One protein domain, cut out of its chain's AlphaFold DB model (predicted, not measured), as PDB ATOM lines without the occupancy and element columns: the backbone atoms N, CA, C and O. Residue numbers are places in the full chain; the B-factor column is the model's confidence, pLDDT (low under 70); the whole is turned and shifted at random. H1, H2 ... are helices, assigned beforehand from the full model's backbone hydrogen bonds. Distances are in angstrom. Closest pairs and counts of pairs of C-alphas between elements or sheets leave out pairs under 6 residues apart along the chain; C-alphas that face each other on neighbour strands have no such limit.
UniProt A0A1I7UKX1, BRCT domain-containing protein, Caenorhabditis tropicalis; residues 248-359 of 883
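What this domain is: This is residues 248 to 359 of the 883 residues of the protein "BRCT domain-containing protein" of Caenorhabditis tropicalis (UniProt A0A1I7UKX1). Four helices, H1, H2, H5 and H6, touch one another in a ring as a small body, and the helical hairpin of H3 and H4 extends from it as a long arm. The printed part has 112 residues with six named helices, H1 to H6 along the chain, and no named strand. It is all helix, with packing part aligned and part crossed. It is loose, with a radius of gyration of the C-alphas of 18.0 A, and spans 60 by 24 by 20 A.

How they stand to each other: H3, residues 280 to 298, forms a hairpin with H4, residues 305 to 316, at a shallow tilt of 23 degrees; the closest C-alphas, of Ile 293 and Ile 311, are 6.1 A apart. H3 and H2, residues 265 to 278, meet only through their link. H2 forms a hairpin with H1, residues 248 to 255, at 36 degrees, only just steep; their closest C-alphas, of Ile 255 and Lys 270, are 5.2 A apart. H2 touches H5, residues 324 to 337, closest at the C-alphas of Thr 269 and Ser 330, 5.4 A. H5 and H6, residues 343 to 359, form a hairpin, closest at the C-alphas of Trp 324 and Ala 356, 4.7 A. H6 touches H1 with residues 344 to 348 alone. Every O i to N i+4 pair is within hydrogen-bond range in H2, H3 and H5, but 1 of 4 in H1, with 3 of 5 O i to N i+3 pairs, 7 of 8 in H4 and 11 of 13 in H6.

Where its parts are: H1 begins at C-alpha 248, (97.875, 143.422, 88.662). H3 is 27.4 A long, H6 26.1 A. H6 ends at C-alpha 359, (106.533, 140.741, 72.392).

The domain as a whole: The C-alphas of Thr 260 and Thr 303 are farthest apart, 60.9 A. The printed part has no cut and no long link. Residues 293 to 320 are among those with pLDDT under 70.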
ATOM      1  N   LEU A 248      99.289 143.070  88.497       82.94
ATOM      2  CA  LEU A 248      97.875 143.422  88.662       82.94
ATOM      3  C   LEU A 248      97.500 143.682  90.130       82.94
ATOM      4  O   LEU A 248      96.669 144.551  90.397       82.94
ATOM      5  N   GLU A 249      98.130 142.990  91.084       83.81
ATOM      6  CA  GLU A 249      97.982 143.271  92.523       83.81
ATOM      7  C   GLU A 249      98.585 144.622  92.925       83.81
ATOM      8  O   GLU A 249      98.030 145.329  93.768       83.81
ATOM      9  N   LEU A 250      99.722 144.987  92.326       82.69
ATOM     10  CA  LEU A 250     100.462 146.203  92.665       82.69
ATOM     11  C   LEU A 250      99.981 147.440  91.888       82.69
ATOM     12  O   LEU A 250     100.168 148.562  92.361       82.69
ATOM     13  N   ALA A 251      99.313 147.265  90.744       80.25
ATOM     14  CA  ALA A 251      98.811 148.332  89.869       80.25
ATOM     15  C   ALA A 251      97.970 149.428  90.573       80.25
ATOM     16  O   ALA A 251      98.160 150.608  90.255       80.25
ATOM     17  N   PRO A 252      97.103 149.127  91.565       82.12
ATOM     18  CA  PRO A 252      96.364 150.152  92.307       82.12
ATOM     19  C   PRO A 252      97.264 151.170  93.025       82.12
ATOM     20  O   PRO A 252      96.896 152.339  93.143       82.12
ATOM     21  N   THR A 253      98.468 150.776  93.458       77.75
ATOM     22  CA  THR A 253      99.402 151.676  94.161       77.75
ATOM     23  C   THR A 253      99.863 152.841  93.280       77.75
ATOM     24  O   THR A 253      99.939 153.973  93.756       77.75
ATOM     25  N   VAL A 254     100.059 152.598  91.980       73.81
ATOM     26  CA  VAL A 254     100.422 153.618  90.981       73.81
ATOM     27  C   VAL A 254      99.251 154.571  90.729       73.81
ATOM     28  O   VAL A 254      99.435 155.774  90.545       73.81
ATOM     29  N   ILE A 255      98.018 154.061  90.785       74.06
ATOM     30  CA  ILE A 255      96.799 154.854  90.578       74.06
ATOM     31  C   ILE A 255      96.529 155.789  91.764       74.06
ATOM     32  O   ILE A 255      96.009 156.891  91.567       74.06
ATOM     33  N   HIS A 256      96.898 155.394  92.982       73.44
ATOM     34  CA  HIS A 256      96.720 156.207  94.187       73.44
ATOM     35  C   HIS A 256      97.768 157.320  94.364       73.44
ATOM     36  O   HIS A 256      97.626 158.139  95.273       73.44
ATOM     37  N   LEU A 257      98.771 157.420  93.482       69.88
ATOM     38  CA  LEU A 257      99.721 158.535  93.486       69.88
ATOM     39  C   LEU A 257      99.019 159.858  93.118       69.88
ATOM     40  O   LEU A 257      98.285 159.954  92.125       69.88
ATOM     41  N   ASN A 258      99.232 160.886  93.944       59.53
ATOM     42  CA  ASN A 258      98.643 162.213  93.767       59.53
ATOM     43  C   ASN A 258      99.466 163.046  92.776       59.53
ATOM     44  O   ASN A 258     100.664 163.233  92.960       59.53
ATOM     45  N   SER A 259      98.805 163.597  91.756       57.41
ATOM     46  CA  SER A 259      99.374 164.578  90.824       57.41
ATOM     47  C   SER A 259      98.361 165.695  90.607       57.41
ATOM     48  O   SER A 259      97.228 165.428  90.205       57.41
ATOM     49  N   THR A 260      98.766 166.936  90.865       51.31
ATOM     50  CA  THR A 260      97.946 168.143  90.673       51.31
ATOM     51  C   THR A 260      97.978 168.667  89.233       51.31
ATOM     52  O   THR A 260      97.149 169.498  88.874       51.31
ATOM     53  N   GLU A 261      98.885 168.165  88.388       59.75
ATOM     54  CA  GLU A 261      99.084 168.639  87.013       59.75
ATOM     55  C   GLU A 261      98.545 167.654  85.966       59.75
ATOM     56  O   GLU A 261      98.807 166.448  86.003       59.75
ATOM     57  N   ARG A 262      97.774 168.186  85.011       55.50
ATOM     58  CA  ARG A 262      97.249 167.460  83.846       55.50
ATOM     59  C   ARG A 262      98.387 167.321  82.824       55.50
ATOM     60  O   ARG A 262      99.048 168.312  82.543       55.50
ATOM     61  N   ASN A 263      98.596 166.125  82.267       60.06
ATOM     62  CA  ASN A 263      99.718 165.756  81.377       60.06
ATOM     63  C   ASN A 263     101.105 165.580  82.027       60.06
ATOM     64  O   ASN A 263     102.086 165.467  81.293       60.06
ATOM     65  N   SER A 264     101.215 165.501  83.357       72.62
ATOM     66  CA  SER A 264     102.467 165.057  83.990       72.62
ATOM     67  C   SER A 264     102.772 163.588  83.644       72.62
ATOM     68  O   SER A 264     101.866 162.812  83.321       72.62
ATOM     69  N   GLU A 265     104.035 163.164  83.744       70.44
ATOM     70  CA  GLU A 265     104.413 161.750  83.543       70.44
ATOM     71  C   GLU A 265     103.706 160.815  84.547       70.44
ATOM     72  O   GLU A 265     103.376 159.671  84.225       70.44
ATOM     73  N   VAL A 266     103.352 161.336  85.729       74.06
ATOM     74  CA  VAL A 266     102.508 160.655  86.726       74.06
ATOM     75  C   VAL A 266     101.091 160.429  86.190       74.06
ATOM     76  O   VAL A 266     100.528 159.346  86.336       74.06
ATOM     77  N   TRP A 267     100.509 161.443  85.541       74.06
ATOM     78  CA  TRP A 267      99.173 161.363  84.953       74.06
ATOM     79  C   TRP A 267      99.120 160.356  83.793       74.06
ATOM     80  O   TRP A 267      98.217 159.521  83.757       74.06
ATOM     81  N   ARG A 268     100.122 160.376  82.902       76.25
ATOM     82  CA  ARG A 268     100.233 159.444  81.762       76.25
ATOM     83  C   ARG A 268     100.379 157.993  82.213       76.25
ATOM     84  O   ARG A 268      99.684 157.109  81.717       76.25
ATOM     85  N   THR A 269     101.231 157.761  83.209       80.25
ATOM     86  CA  THR A 269     101.453 156.422  83.770       80.25
ATOM     87  C   THR A 269     100.196 155.915  84.475       80.25
ATOM     88  O   THR A 269      99.784 154.778  84.269       80.25
ATOM     89  N   LYS A 270      99.489 156.778  85.212       80.25
ATOM     90  CA  LYS A 270      98.204 156.437  85.839       80.25
ATOM     91  C   LYS A 270      97.124 156.051  84.828       80.25
ATOM     92  O   LYS A 270      96.354 155.134  85.095       80.25
ATOM     93  N   GLU A 271      97.043 156.735  83.690       80.44
ATOM     94  CA  GLU A 271      96.083 156.405  82.630       80.44
ATOM     95  C   GLU A 271      96.374 155.023  82.023       80.44
ATOM     96  O   GLU A 271      95.463 154.215  81.858       80.44
ATOM     97  N   LYS A 272      97.654 154.695  81.812       82.50
ATOM     98  CA  LYS A 272      98.075 153.381  81.308       82.50
ATOM     99  C   LYS A 272      97.827 152.242  82.300       82.50
ATOM    100  O   LYS A 272      97.348 151.189  81.900       82.50
ATOM    101  N   PHE A 273      98.069 152.450  83.593       84.12
ATOM    102  CA  PHE A 273      97.771 151.436  84.613       84.12
ATOM    103  C   PHE A 273      96.265 151.268  84.887       84.12
ATOM    104  O   PHE A 273      95.843 150.192  85.308       84.12
ATOM    105  N   LYS A 274      95.432 152.281  84.602       83.31
ATOM    106  CA  LYS A 274      93.968 152.113  84.573       83.31
ATOM    107  C   LYS A 274      93.527 151.207  83.427       83.31
ATOM    108  O   LYS A 274      92.754 150.291  83.671       83.31
ATOM    109  N   GLU A 275      94.076 151.412  82.229       83.44
ATOM    110  CA  GLU A 275      93.829 150.540  81.072       83.44
ATOM    111  C   GLU A 275      94.208 149.075  81.381       83.44
ATOM    112  O   GLU A 275      93.485 148.152  81.010       83.44
ATOM    113  N   VAL A 276      95.295 148.862  82.137       83.62
ATOM    114  CA  VAL A 276      95.720 147.531  82.610       83.62
ATOM    115  C   VAL A 276      94.704 146.870  83.540       83.62
ATOM    116  O   VAL A 276      94.437 145.678  83.400       83.62
ATOM    117  N   LEU A 277      94.107 147.621  84.466       83.44
ATOM    118  CA  LEU A 277      93.088 147.078  85.367       83.44
ATOM    119  C   LEU A 277      91.734 146.864  84.680       83.44
ATOM    120  O   LEU A 277      91.036 145.914  85.025       83.44
ATOM    121  N   GLU A 278      91.364 147.712  83.718       84.75
ATOM    122  CA  GLU A 278      90.121 147.563  82.946       84.75
ATOM    123  C   GLU A 278      90.116 146.279  82.108       84.75
ATOM    124  O   GLU A 278      89.083 145.626  81.993       84.75
ATOM    125  N   LYS A 279      91.277 145.875  81.582       83.69
ATOM    126  CA  LYS A 279      91.449 144.657  80.774       83.69
ATOM    127  C   LYS A 279      91.979 143.460  81.572       83.69
ATOM    128  O   LYS A 279      92.475 142.499  80.987       83.69
ATOM    129  N   LYS A 280      91.890 143.498  82.906       81.94
ATOM    130  CA  LYS A 280      92.437 142.466  83.804       81.94
ATOM    131  C   LYS A 280      91.997 141.047  83.426       81.94
ATOM    132  O   LYS A 280      92.836 140.150  83.374       81.94
ATOM    133  N   ASP A 281      90.708 140.852  83.168       80.88
ATOM    134  CA  ASP A 281      90.149 139.522  82.901       80.88
ATOM    135  C   ASP A 281      90.639 138.961  81.554       80.88
ATOM    136  O   ASP A 281      90.995 137.789  81.470       80.88
ATOM    137  N   GLU A 282      90.783 139.816  80.534       79.75
ATOM    138  CA  GLU A 282      91.321 139.442  79.216       79.75
ATOM    139  C   GLU A 282      92.807 139.052  79.289       79.75
ATOM    140  O   GLU A 282      93.247 138.114  78.622       79.75
ATOM    141  N   ILE A 283      93.592 139.748  80.124       77.75
ATOM    142  CA  ILE A 283      95.009 139.422  80.360       77.75
ATOM    143  C   ILE A 283      95.130 138.050  81.028       77.75
ATOM    144  O   ILE A 283      95.949 137.232  80.611       77.75
ATOM    145  N   LEU A 284      94.312 137.778  82.049       79.62
ATOM    146  CA  LEU A 284      94.331 136.496  82.757       79.62
ATOM    147  C   LEU A 284      93.873 135.341  81.857       79.62
ATOM    148  O   LEU A 284      94.501 134.284  81.868       79.62
ATOM    149  N   GLU A 285      92.843 135.549  81.032       79.44
ATOM    150  CA  GLU A 285      92.382 134.551  80.057       79.44
ATOM    151  C   GLU A 285      93.473 134.228  79.022       79.44
ATOM    152  O   GLU A 285      93.736 133.060  78.729       79.44
ATOM    153  N   MET A 286      94.170 135.251  78.514       78.56
ATOM    154  CA  MET A 286      95.310 135.079  77.608       78.56
ATOM    155  C   MET A 286      96.388 134.185  78.238       78.56
ATOM    156  O   MET A 286      96.857 133.229  77.620       78.56
ATOM    157  N   PHE A 287      96.751 134.454  79.491       72.56
ATOM    158  CA  PHE A 287      97.766 133.697  80.218       72.56
ATOM    159  C   PHE A 287      97.324 132.288  80.642       72.56
ATOM    160  O   PHE A 287      98.179 131.421  80.832       72.56
ATOM    161  N   GLN A 288      96.023 132.035  80.790       76.25
ATOM    162  CA  GLN A 288      95.482 130.687  80.991       76.25
ATOM    163  C   GLN A 288      95.575 129.850  79.712       76.25
ATOM    164  O   GLN A 288      96.006 128.701  79.771       76.25
ATOM    165  N   LYS A 289      95.265 130.438  78.550       71.69
ATOM    166  CA  LYS A 289      95.413 129.764  77.248       71.69
ATOM    167  C   LYS A 289      96.870 129.414  76.942       71.69
ATOM    168  O   LYS A 289      97.142 128.331  76.434       71.69
ATOM    169  N   ILE A 290      97.812 130.289  77.307       69.62
ATOM    170  CA  ILE A 290      99.255 130.005  77.198       69.62
ATOM    171  C   ILE A 290      99.637 128.790  78.064       69.62
ATOM    172  O   ILE A 290     100.261 127.864  77.550       69.62
ATOM    173  N   ARG A 291      99.175 128.726  79.325       68.69
ATOM    174  CA  ARG A 291      99.403 127.559  80.205       68.69
ATOM    175  C   ARG A 291      98.843 126.263  79.613       68.69
ATOM    176  O   ARG A 291      99.511 125.234  79.649       68.69
ATOM    177  N   GLU A 292      97.639 126.306  79.048       70.69
ATOM    178  CA  GLU A 292      97.003 125.125  78.449       70.69
ATOM    179  C   GLU A 292      97.790 124.596  77.237       70.69
ATOM    180  O   GLU A 292      97.926 123.384  77.052       70.69
ATOM    181  N   ILE A 293      98.359 125.485  76.417       66.25
ATOM    182  CA  ILE A 293      99.224 125.105  75.289       66.25
ATOM    183  C   ILE A 293     100.500 124.411  75.787       66.25
ATOM    184  O   ILE A 293     100.910 123.389  75.232       66.25
ATOM    185  N   GLU A 294     101.099 124.924  76.858       63.59
ATOM    186  CA  GLU A 294     102.358 124.424  77.418       63.59
ATOM    187  C   GLU A 294     102.198 123.092  78.158       63.59
ATOM    188  O   GLU A 294     103.005 122.181  77.972       63.59
ATOM    189  N   GLU A 295     101.125 122.912  78.930       66.94
ATOM    190  CA  GLU A 295     100.819 121.626  79.570       66.94
ATOM    191  C   GLU A 295     100.554 120.527  78.537       66.94
ATOM    192  O   GLU A 295     100.965 119.373  78.705       66.94
ATOM    193  N   ASN A 296      99.892 120.871  77.432       63.28
ATOM    194  CA  ASN A 296      99.714 119.943  76.322       63.28
ATOM    195  C   ASN A 296     101.046 119.617  75.628       63.28
ATOM    196  O   ASN A 296     101.195 118.502  75.116       63.28
ATOM    197  N   HIS A 297     102.014 120.540  75.673       60.31
ATOM    198  CA  HIS A 297     103.360 120.333  75.155       60.31
ATOM    199  C   HIS A 297     104.203 119.380  76.002       60.31
ATOM    200  O   HIS A 297     104.697 118.370  75.494       60.31
ATOM    201  N   LEU A 298     104.290 119.641  77.304       58.28
ATOM    202  CA  LEU A 298     105.078 118.844  78.249       58.28
ATOM    203  C   LEU A 298     104.563 117.403  78.389       58.28
ATOM    204  O   LEU A 298     105.343 116.476  78.592       58.28
ATOM    205  N   ASN A 299     103.258 117.181  78.213       59.00
ATOM    206  CA  ASN A 299     102.652 115.851  78.300       59.00
ATOM    207  C   ASN A 299     102.875 114.962  77.056       59.00
ATOM    208  O   ASN A 299     102.332 113.856  76.995       59.00
ATOM    209  N   GLY A 300     103.632 115.418  76.048       52.06
ATOM    210  CA  GLY A 300     104.064 114.590  74.915       52.06
ATOM    211  C   GLY A 300     102.930 114.038  74.039       52.06
ATOM    212  O   GLY A 300     103.107 113.044  73.335       52.06
ATOM    213  N   LYS A 301     101.744 114.661  74.048       45.88
ATOM    214  CA  LYS A 301     100.548 114.175  73.328       45.88
ATOM    215  C   LYS A 301     100.555 114.464  71.817       45.88
ATOM    216  O   LYS A 301      99.519 114.355  71.164       45.88
ATOM    217  N   PHE A 302     101.702 114.780  71.223       54.56
ATOM    218  CA  PHE A 302     101.831 115.126  69.800       54.56
ATOM    219  C   PHE A 302     101.943 113.912  68.873       54.56
ATOM    220  O   PHE A 302     102.740 113.889  67.941       54.56
ATOM    221  N   THR A 303     101.151 112.871  69.115       40.84
ATOM    222  CA  THR A 303     101.246 111.625  68.335       40.84
ATOM    223  C   THR A 303     100.490 111.686  67.003       40.84
ATOM    224  O   THR A 303     100.692 110.831  66.146       40.84
ATOM    225  N   ASN A 304      99.626 112.691  66.792       50.19
ATOM    226  CA  ASN A 304      98.807 112.828  65.584       50.19
ATOM    227  C   ASN A 304      98.535 114.299  65.183       50.19
ATOM    228  O   ASN A 304      98.329 115.180  66.018       50.19
ATOM    229  N   PHE A 305      98.475 114.551  63.867       49.47
ATOM    230  CA  PHE A 305      98.335 115.887  63.250       49.47
ATOM    231  C   PHE A 305      97.097 116.665  63.735       49.47
ATOM    232  O   PHE A 305      97.131 117.881  63.902       49.47
ATOM    233  N   LYS A 306      96.012 115.949  64.053       52.88
ATOM    234  CA  LYS A 306      94.767 116.520  64.593       52.88
ATOM    235  C   LYS A 306      94.939 117.145  65.984       52.88
ATOM    236  O   LYS A 306      94.228 118.093  66.305       52.88
ATOM    237  N   SER A 307      95.861 116.625  66.794       54.84
ATOM    238  CA  SER A 307      96.175 117.181  68.118       54.84
ATOM    239  C   SER A 307      97.094 118.388  68.013       54.84
ATOM    240  O   SER A 307      96.877 119.358  68.730       54.84
ATOM    241  N   LEU A 308      98.042 118.374  67.063       54.31
ATOM    242  CA  LEU A 308      98.826 119.560  66.712       54.31
ATOM    243  C   LEU A 308      97.896 120.702  66.288       54.31
ATOM    244  O   LEU A 308      97.941 121.776  66.871       54.31
ATOM    245  N   LYS A 309      96.992 120.449  65.336       59.34
ATOM    246  CA  LYS A 309      96.084 121.468  64.797       59.34
ATOM    247  C   LYS A 309      95.282 122.207  65.872       59.34
ATOM    248  O   LYS A 309      95.258 123.427  65.867       59.34
ATOM    249  N   LYS A 310      94.721 121.482  66.847       61.41
ATOM    250  CA  LYS A 310      93.979 122.088  67.967       61.41
ATOM    251  C   LYS A 310      94.811 123.075  68.791       61.41
ATOM    252  O   LYS A 310      94.273 124.067  69.263       61.41
ATOM    253  N   ILE A 311      96.099 122.801  68.974       57.59
ATOM    254  CA  ILE A 311      97.009 123.651  69.753       57.59
ATOM    255  C   ILE A 311      97.366 124.917  68.967       57.59
ATOM    256  O   ILE A 311      97.452 125.997  69.544       57.59
ATOM    257  N   TYR A 312      97.509 124.805  67.647       57.78
ATOM    258  CA  TYR A 312      97.765 125.958  66.784       57.78
ATOM    259  C   TYR A 312      96.521 126.819  66.546       57.78
ATOM    260  O   TYR A 312      96.649 128.040  66.484       57.78
ATOM    261  N   ASP A 313      95.332 126.214  66.510       62.88
ATOM    262  CA  ASP A 313      94.060 126.943  66.530       62.88
ATOM    263  C   ASP A 313      93.941 127.757  67.837       62.88
ATOM    264  O   ASP A 313      93.709 128.964  67.791       62.88
ATOM    265  N   LEU A 314      94.223 127.138  68.996       62.53
ATOM    266  CA  LEU A 314      94.272 127.820  70.300       62.53
ATOM    267  C   LEU A 314      95.323 128.944  70.342       62.53
ATOM    268  O   LEU A 314      95.052 130.020  70.869       62.53
ATOM    269  N   ALA A 315      96.503 128.732  69.754       59.72
ATOM    270  CA  ALA A 315      97.546 129.753  69.655       59.72
ATOM    271  C   ALA A 315      97.134 130.949  68.778       59.72
ATOM    272  O   ALA A 315      97.477 132.090  69.088       59.72
ATOM    273  N   GLY A 316      96.388 130.705  67.695       58.50
ATOM    274  CA  GLY A 316      95.871 131.747  66.804       58.50
ATOM    275  C   GLY A 316      94.814 132.648  67.453       58.50
ATOM    276  O   GLY A 316      94.625 133.792  67.028       58.50
ATOM    277  N   GLU A 317      94.154 132.165  68.506       64.06
ATOM    278  CA  GLU A 317      93.170 132.920  69.286       64.06
ATOM    279  C   GLU A 317      93.802 133.847  70.338       64.06
ATOM    280  O   GLU A 317      93.129 134.755  70.836       64.06
ATOM    281  N   ILE A 318      95.090 133.675  70.659       64.94
ATOM    282  CA  ILE A 318      95.801 134.512  71.631       64.94
ATOM    283  C   ILE A 318      96.018 135.905  71.031       64.94
ATOM    284  O   ILE A 318      96.814 136.110  70.112       64.94
ATOM    285  N   ARG A 319      95.318 136.900  71.578       64.31
ATOM    286  CA  ARG A 319      95.522 138.320  71.267       64.31
ATOM    287  C   ARG A 319      96.046 139.021  72.504       64.31
ATOM    288  O   ARG A 319      95.492 138.832  73.577       64.31
ATOM    289  N   ASN A 320      97.084 139.840  72.342       68.94
ATOM    290  CA  ASN A 320      97.568 140.674  73.431       68.94
ATOM    291  C   ASN A 320      96.610 141.870  73.621       68.94
ATOM    292  O   ASN A 320      96.497 142.694  72.708       68.94
ATOM    293  N   PRO A 321      95.902 141.978  74.760       74.88
ATOM    294  CA  PRO A 321      94.935 143.051  74.979       74.88
ATOM    295  C   PRO A 321      95.608 144.407  75.266       74.88
ATOM    296  O   PRO A 321      94.941 145.448  75.204       74.88
ATOM    297  N   ILE A 322      96.916 144.417  75.577       76.00
ATOM    298  CA  ILE A 322      97.662 145.596  76.043       76.00
ATOM    299  C   ILE A 322      99.034 145.714  75.378       76.00
ATOM    300  O   ILE A 322      99.786 144.756  75.252       76.00
ATOM    301  N   ASP A 323      99.411 146.942  75.031       80.19
ATOM    302  CA  ASP A 323     100.769 147.262  74.600       80.19
ATOM    303  C   ASP A 323     101.718 147.394  75.812       80.19
ATOM    304  O   ASP A 323     101.871 148.468  76.406       80.19
ATOM    305  N   TRP A 324     102.360 146.284  76.190       79.56
ATOM    306  CA  TRP A 324     103.294 146.232  77.321       79.56
ATOM    307  C   TRP A 324     104.534 147.114  77.128       79.56
ATOM    308  O   TRP A 324     105.071 147.622  78.112       79.56
ATOM    309  N   LYS A 325     104.959 147.379  75.883       80.31
ATOM    310  CA  LYS A 325     106.075 148.299  75.595       80.31
ATOM    311  C   LYS A 325     105.687 149.740  75.883       80.31
ATOM    312  O   LYS A 325     106.480 150.476  76.471       80.31
ATOM    313  N   ALA A 326     104.467 150.141  75.530       78.81
ATOM    314  CA  ALA A 326     103.952 151.463  75.873       78.81
ATOM    315  C   ALA A 326     103.800 151.644  77.393       78.81
ATOM    316  O   ALA A 326     104.141 152.708  77.917       78.81
ATOM    317  N   VAL A 327     103.336 150.609  78.108       81.75
ATOM    318  CA  VAL A 327     103.248 150.619  79.581       81.75
ATOM    319  C   VAL A 327     104.642 150.735  80.205       81.75
ATOM    320  O   VAL A 327     104.857 151.615  81.039       81.75
ATOM    321  N   ASN A 328     105.611 149.931  79.752       83.94
ATOM    322  CA  ASN A 328     106.981 149.989  80.258       83.94
ATOM    323  C   ASN A 328     107.659 151.332  79.951       83.94
ATOM    324  O   ASN A 328     108.234 151.945  80.841       83.94
ATOM    325  N   GLY A 329     107.515 151.859  78.732       82.62
ATOM    326  CA  GLY A 329     108.069 153.164  78.365       82.62
ATOM    327  C   GLY A 329     107.436 154.340  79.121       82.62
ATOM    328  O   GLY A 329     108.076 155.374  79.310       82.62
ATOM    329  N   SER A 330     106.183 154.220  79.571       81.38
ATOM    330  CA  SER A 330     105.595 155.189  80.507       81.38
ATOM    331  C   SER A 330     106.202 155.046  81.905       81.38
ATOM    332  O   SER A 330     106.537 156.051  82.527       81.38
ATOM    333  N   MET A 331     106.389 153.810  82.376       82.44
ATOM    334  CA  MET A 331     106.950 153.522  83.697       82.44
ATOM    335  C   MET A 331     108.426 153.932  83.817       82.44
ATOM    336  O   MET A 331     108.808 154.517  84.827       82.44
ATOM    337  N   ASP A 332     109.241 153.706  82.784       81.94
ATOM    338  CA  ASP A 332     110.647 154.128  82.741       81.94
ATOM    339  C   ASP A 332     110.776 155.657  82.808       81.94
ATOM    340  O   ASP A 332     111.519 156.175  83.641       81.94
ATOM    341  N   ARG A 333     109.977 156.392  82.020       78.88
ATOM    342  CA  ARG A 333     109.951 157.866  82.057       78.88
ATOM    343  C   ARG A 333     109.483 158.406  83.405       78.88
ATOM    344  O   ARG A 333     110.054 159.366  83.923       78.88
ATOM    345  N   PHE A 334     108.475 157.773  84.004       78.06
ATOM    346  CA  PHE A 334     108.022 158.116  85.349       78.06
ATOM    347  C   PHE A 334     109.141 157.911  86.381       78.06
ATOM    348  O   PHE A 334     109.420 158.822  87.164       78.06
ATOM    349  N   TYR A 335     109.833 156.772  86.330       73.62
ATOM    350  CA  TYR A 335     110.922 156.433  87.248       73.62
ATOM    351  C   TYR A 335     112.149 157.349  87.082       73.62
ATOM    352  O   TYR A 335     112.755 157.743  88.072       73.62
ATOM    353  N   GLU A 336     112.496 157.750  85.856       72.69
ATOM    354  CA  GLU A 336     113.575 158.717  85.593       72.69
ATOM    355  C   GLU A 336     113.235 160.128  86.100       72.69
ATOM    356  O   GLU A 336     114.110 160.851  86.577       72.69
ATOM    357  N   SER A 337     111.956 160.515  86.036       66.06
ATOM    358  CA  SER A 337     111.481 161.834  86.476       66.06
ATOM    359  C   SER A 337     111.317 161.974  87.997       66.06
ATOM    360  O   SER A 337     111.274 163.094  88.510       66.06
ATOM    361  N   THR A 338     111.235 160.861  88.734       60.53
ATOM    362  CA  THR A 338     111.031 160.847  90.189       60.53
ATOM    363  C   THR A 338     112.180 160.125  90.895       60.53
ATOM    364  O   THR A 338     112.246 158.904  90.941       60.53
ATOM    365  N   TYR A 339     113.094 160.885  91.508       53.59
ATOM    366  CA  TYR A 339     114.147 160.336  92.372       53.59
ATOM    367  C   TYR A 339     113.536 159.795  93.674       53.59
ATOM    368  O   TYR A 339     113.479 160.507  94.679       53.59
ATOM    369  N   GLN A 340     113.042 158.553  93.685       56.62
ATOM    370  CA  GLN A 340     112.554 157.923  94.914       56.62
ATOM    371  C   GLN A 340     113.009 156.466  95.067       56.62
ATOM    372  O   GLN A 340     112.704 155.602  94.251       56.62
ATOM    373  N   ASN A 341     113.678 156.208  96.197       58.25
ATOM    374  CA  ASN A 341     114.045 154.901  96.757       58.25
ATOM    375  C   ASN A 341     112.803 154.107  97.230       58.25
ATOM    376  O   ASN A 341     112.727 153.705  98.391       58.25
ATOM    377  N   ASN A 342     111.787 153.932  96.382       70.56
ATOM    378  CA  ASN A 342     110.604 153.142  96.718       70.56
ATOM    379  C   ASN A 342     110.731 151.737  96.118       70.56
ATOM    380  O   ASN A 342     110.613 151.559  94.904       70.56
ATOM    381  N   SER A 343     110.944 150.743  96.982       73.94
ATOM    382  CA  SER A 343     111.126 149.342  96.586       73.94
ATOM    383  C   SER A 343     109.944 148.786  95.788       73.94
ATOM    384  O   SER A 343     110.154 147.997  94.873       73.94
ATOM    385  N   VAL A 344     108.717 149.245  96.065       77.19
ATOM    386  CA  VAL A 344     107.502 148.796  95.363       77.19
ATOM    387  C   VAL A 344     107.453 149.334  93.930       77.19
ATOM    388  O   VAL A 344     107.114 148.602  93.008       77.19
ATOM    389  N   LEU A 345     107.840 150.594  93.701       76.56
ATOM    390  CA  LEU A 345     107.890 151.164  92.344       76.56
ATOM    391  C   LEU A 345     109.018 150.546  91.508       76.56
ATOM    392  O   LEU A 345     108.873 150.393  90.295       76.56
ATOM    393  N   GLN A 346     110.116 150.155  92.158       79.38
ATOM    394  CA  GLN A 346     111.203 149.418  91.522       79.38
ATOM    395  C   GLN A 346     110.775 147.992  91.139       79.38
ATOM    396  O   GLN A 346     111.097 147.536  90.043       79.38
ATOM    397  N   GLU A 347     109.999 147.313  91.993       82.06
ATOM    398  CA  GLU A 347     109.387 146.013  91.682       82.06
ATOM    399  C   GLU A 347     108.446 146.130  90.473       82.06
ATOM    400  O   GLU A 347     108.595 145.384  89.509       82.06
ATOM    401  N   ILE A 348     107.560 147.132  90.458       82.44
ATOM    402  CA  ILE A 348     106.640 147.381  89.336       82.44
ATOM    403  C   ILE A 348     107.403 147.632  88.031       82.44
ATOM    404  O   ILE A 348     107.038 147.067  87.004       82.44
ATOM    405  N   ARG A 349     108.483 148.421  88.060       83.12
ATOM    406  CA  ARG A 349     109.322 148.684  86.880       83.12
ATOM    407  C   ARG A 349     109.978 147.411  86.336       83.12
ATOM    408  O   ARG A 349     109.999 147.188  85.127       83.12
ATOM    409  N   ASN A 350     110.496 146.563  87.220       82.69
ATOM    410  CA  ASN A 350     111.091 145.292  86.814       82.69
ATOM    411  C   ASN A 350     110.035 144.364  86.189       82.69
ATOM    412  O   ASN A 350     110.297 143.737  85.165       82.69
ATOM    413  N   LEU A 351     108.828 144.328  86.762       82.50
ATOM    414  CA  LEU A 351     107.706 143.546  86.238       82.50
ATOM    415  C   LEU A 351     107.235 144.057  84.866       82.50
ATOM    416  O   LEU A 351     107.037 143.250  83.959       82.50
ATOM    417  N   THR A 352     107.109 145.376  84.660       81.94
ATOM    418  CA  THR A 352     106.730 145.928  83.345       81.94
ATOM    419  C   THR A 352     107.797 145.686  82.280       81.94
ATOM    420  O   THR A 352     107.452 145.431  81.128       81.94
ATOM    421  N   SER A 353     109.077 145.710  82.658       80.81
ATOM    422  CA  SER A 353     110.198 145.424  81.754       80.81
ATOM    423  C   SER A 353     110.210 143.956  81.311       80.81
ATOM    424  O   SER A 353     110.322 143.665  80.119       80.81
ATOM    425  N   LEU A 354     109.996 143.024  82.248       77.69
ATOM    426  CA  LEU A 354     109.877 141.594  81.945       77.69
ATOM    427  C   LEU A 354     108.711 141.303  80.992       77.69
ATOM    428  O   LEU A 354     108.877 140.546  80.038       77.69
ATOM    429  N   LEU A 355     107.555 141.935  81.212       75.69
ATOM    430  CA  LEU A 355     106.375 141.745  80.365       75.69
ATOM    431  C   LEU A 355     106.516 142.410  78.984       75.69
ATOM    432  O   LEU A 355     106.003 141.886  77.999       75.69
ATOM    433  N   ALA A 356     107.246 143.523  78.868       73.69
ATOM    434  CA  ALA A 356     107.508 144.181  77.583       73.69
ATOM    435  C   ALA A 356     108.418 143.360  76.652       73.69
ATOM    436  O   ALA A 356     108.311 143.474  75.427       73.69
ATOM    437  N   ASN A 357     109.280 142.511  77.215       67.12
ATOM    438  CA  ASN A 357     110.167 141.631  76.451       67.12
ATOM    439  C   ASN A 357     109.454 140.394  75.862       67.12
ATOM    440  O   ASN A 357     110.020 139.742  74.988       67.12
ATOM    441  N   MET A 358     108.204 140.105  76.257       61.38
ATOM    442  CA  MET A 358     107.400 138.989  75.717       61.38
ATOM    443  C   MET A 358     106.978 139.167  74.252       61.38
ATOM    444  O   MET A 358     106.612 138.209  73.577       61.38
ATOM    445  N   ASP A 359     107.021 140.394  73.733       52.25
ATOM    446  CA  ASP A 359     106.533 140.741  72.392       52.25
ATOM    447  C   ASP A 359     107.338 140.060  71.255       52.25
ATOM    448  O   ASP A 359     106.929 140.074  70.095       52.25
TER     449      ASP A 359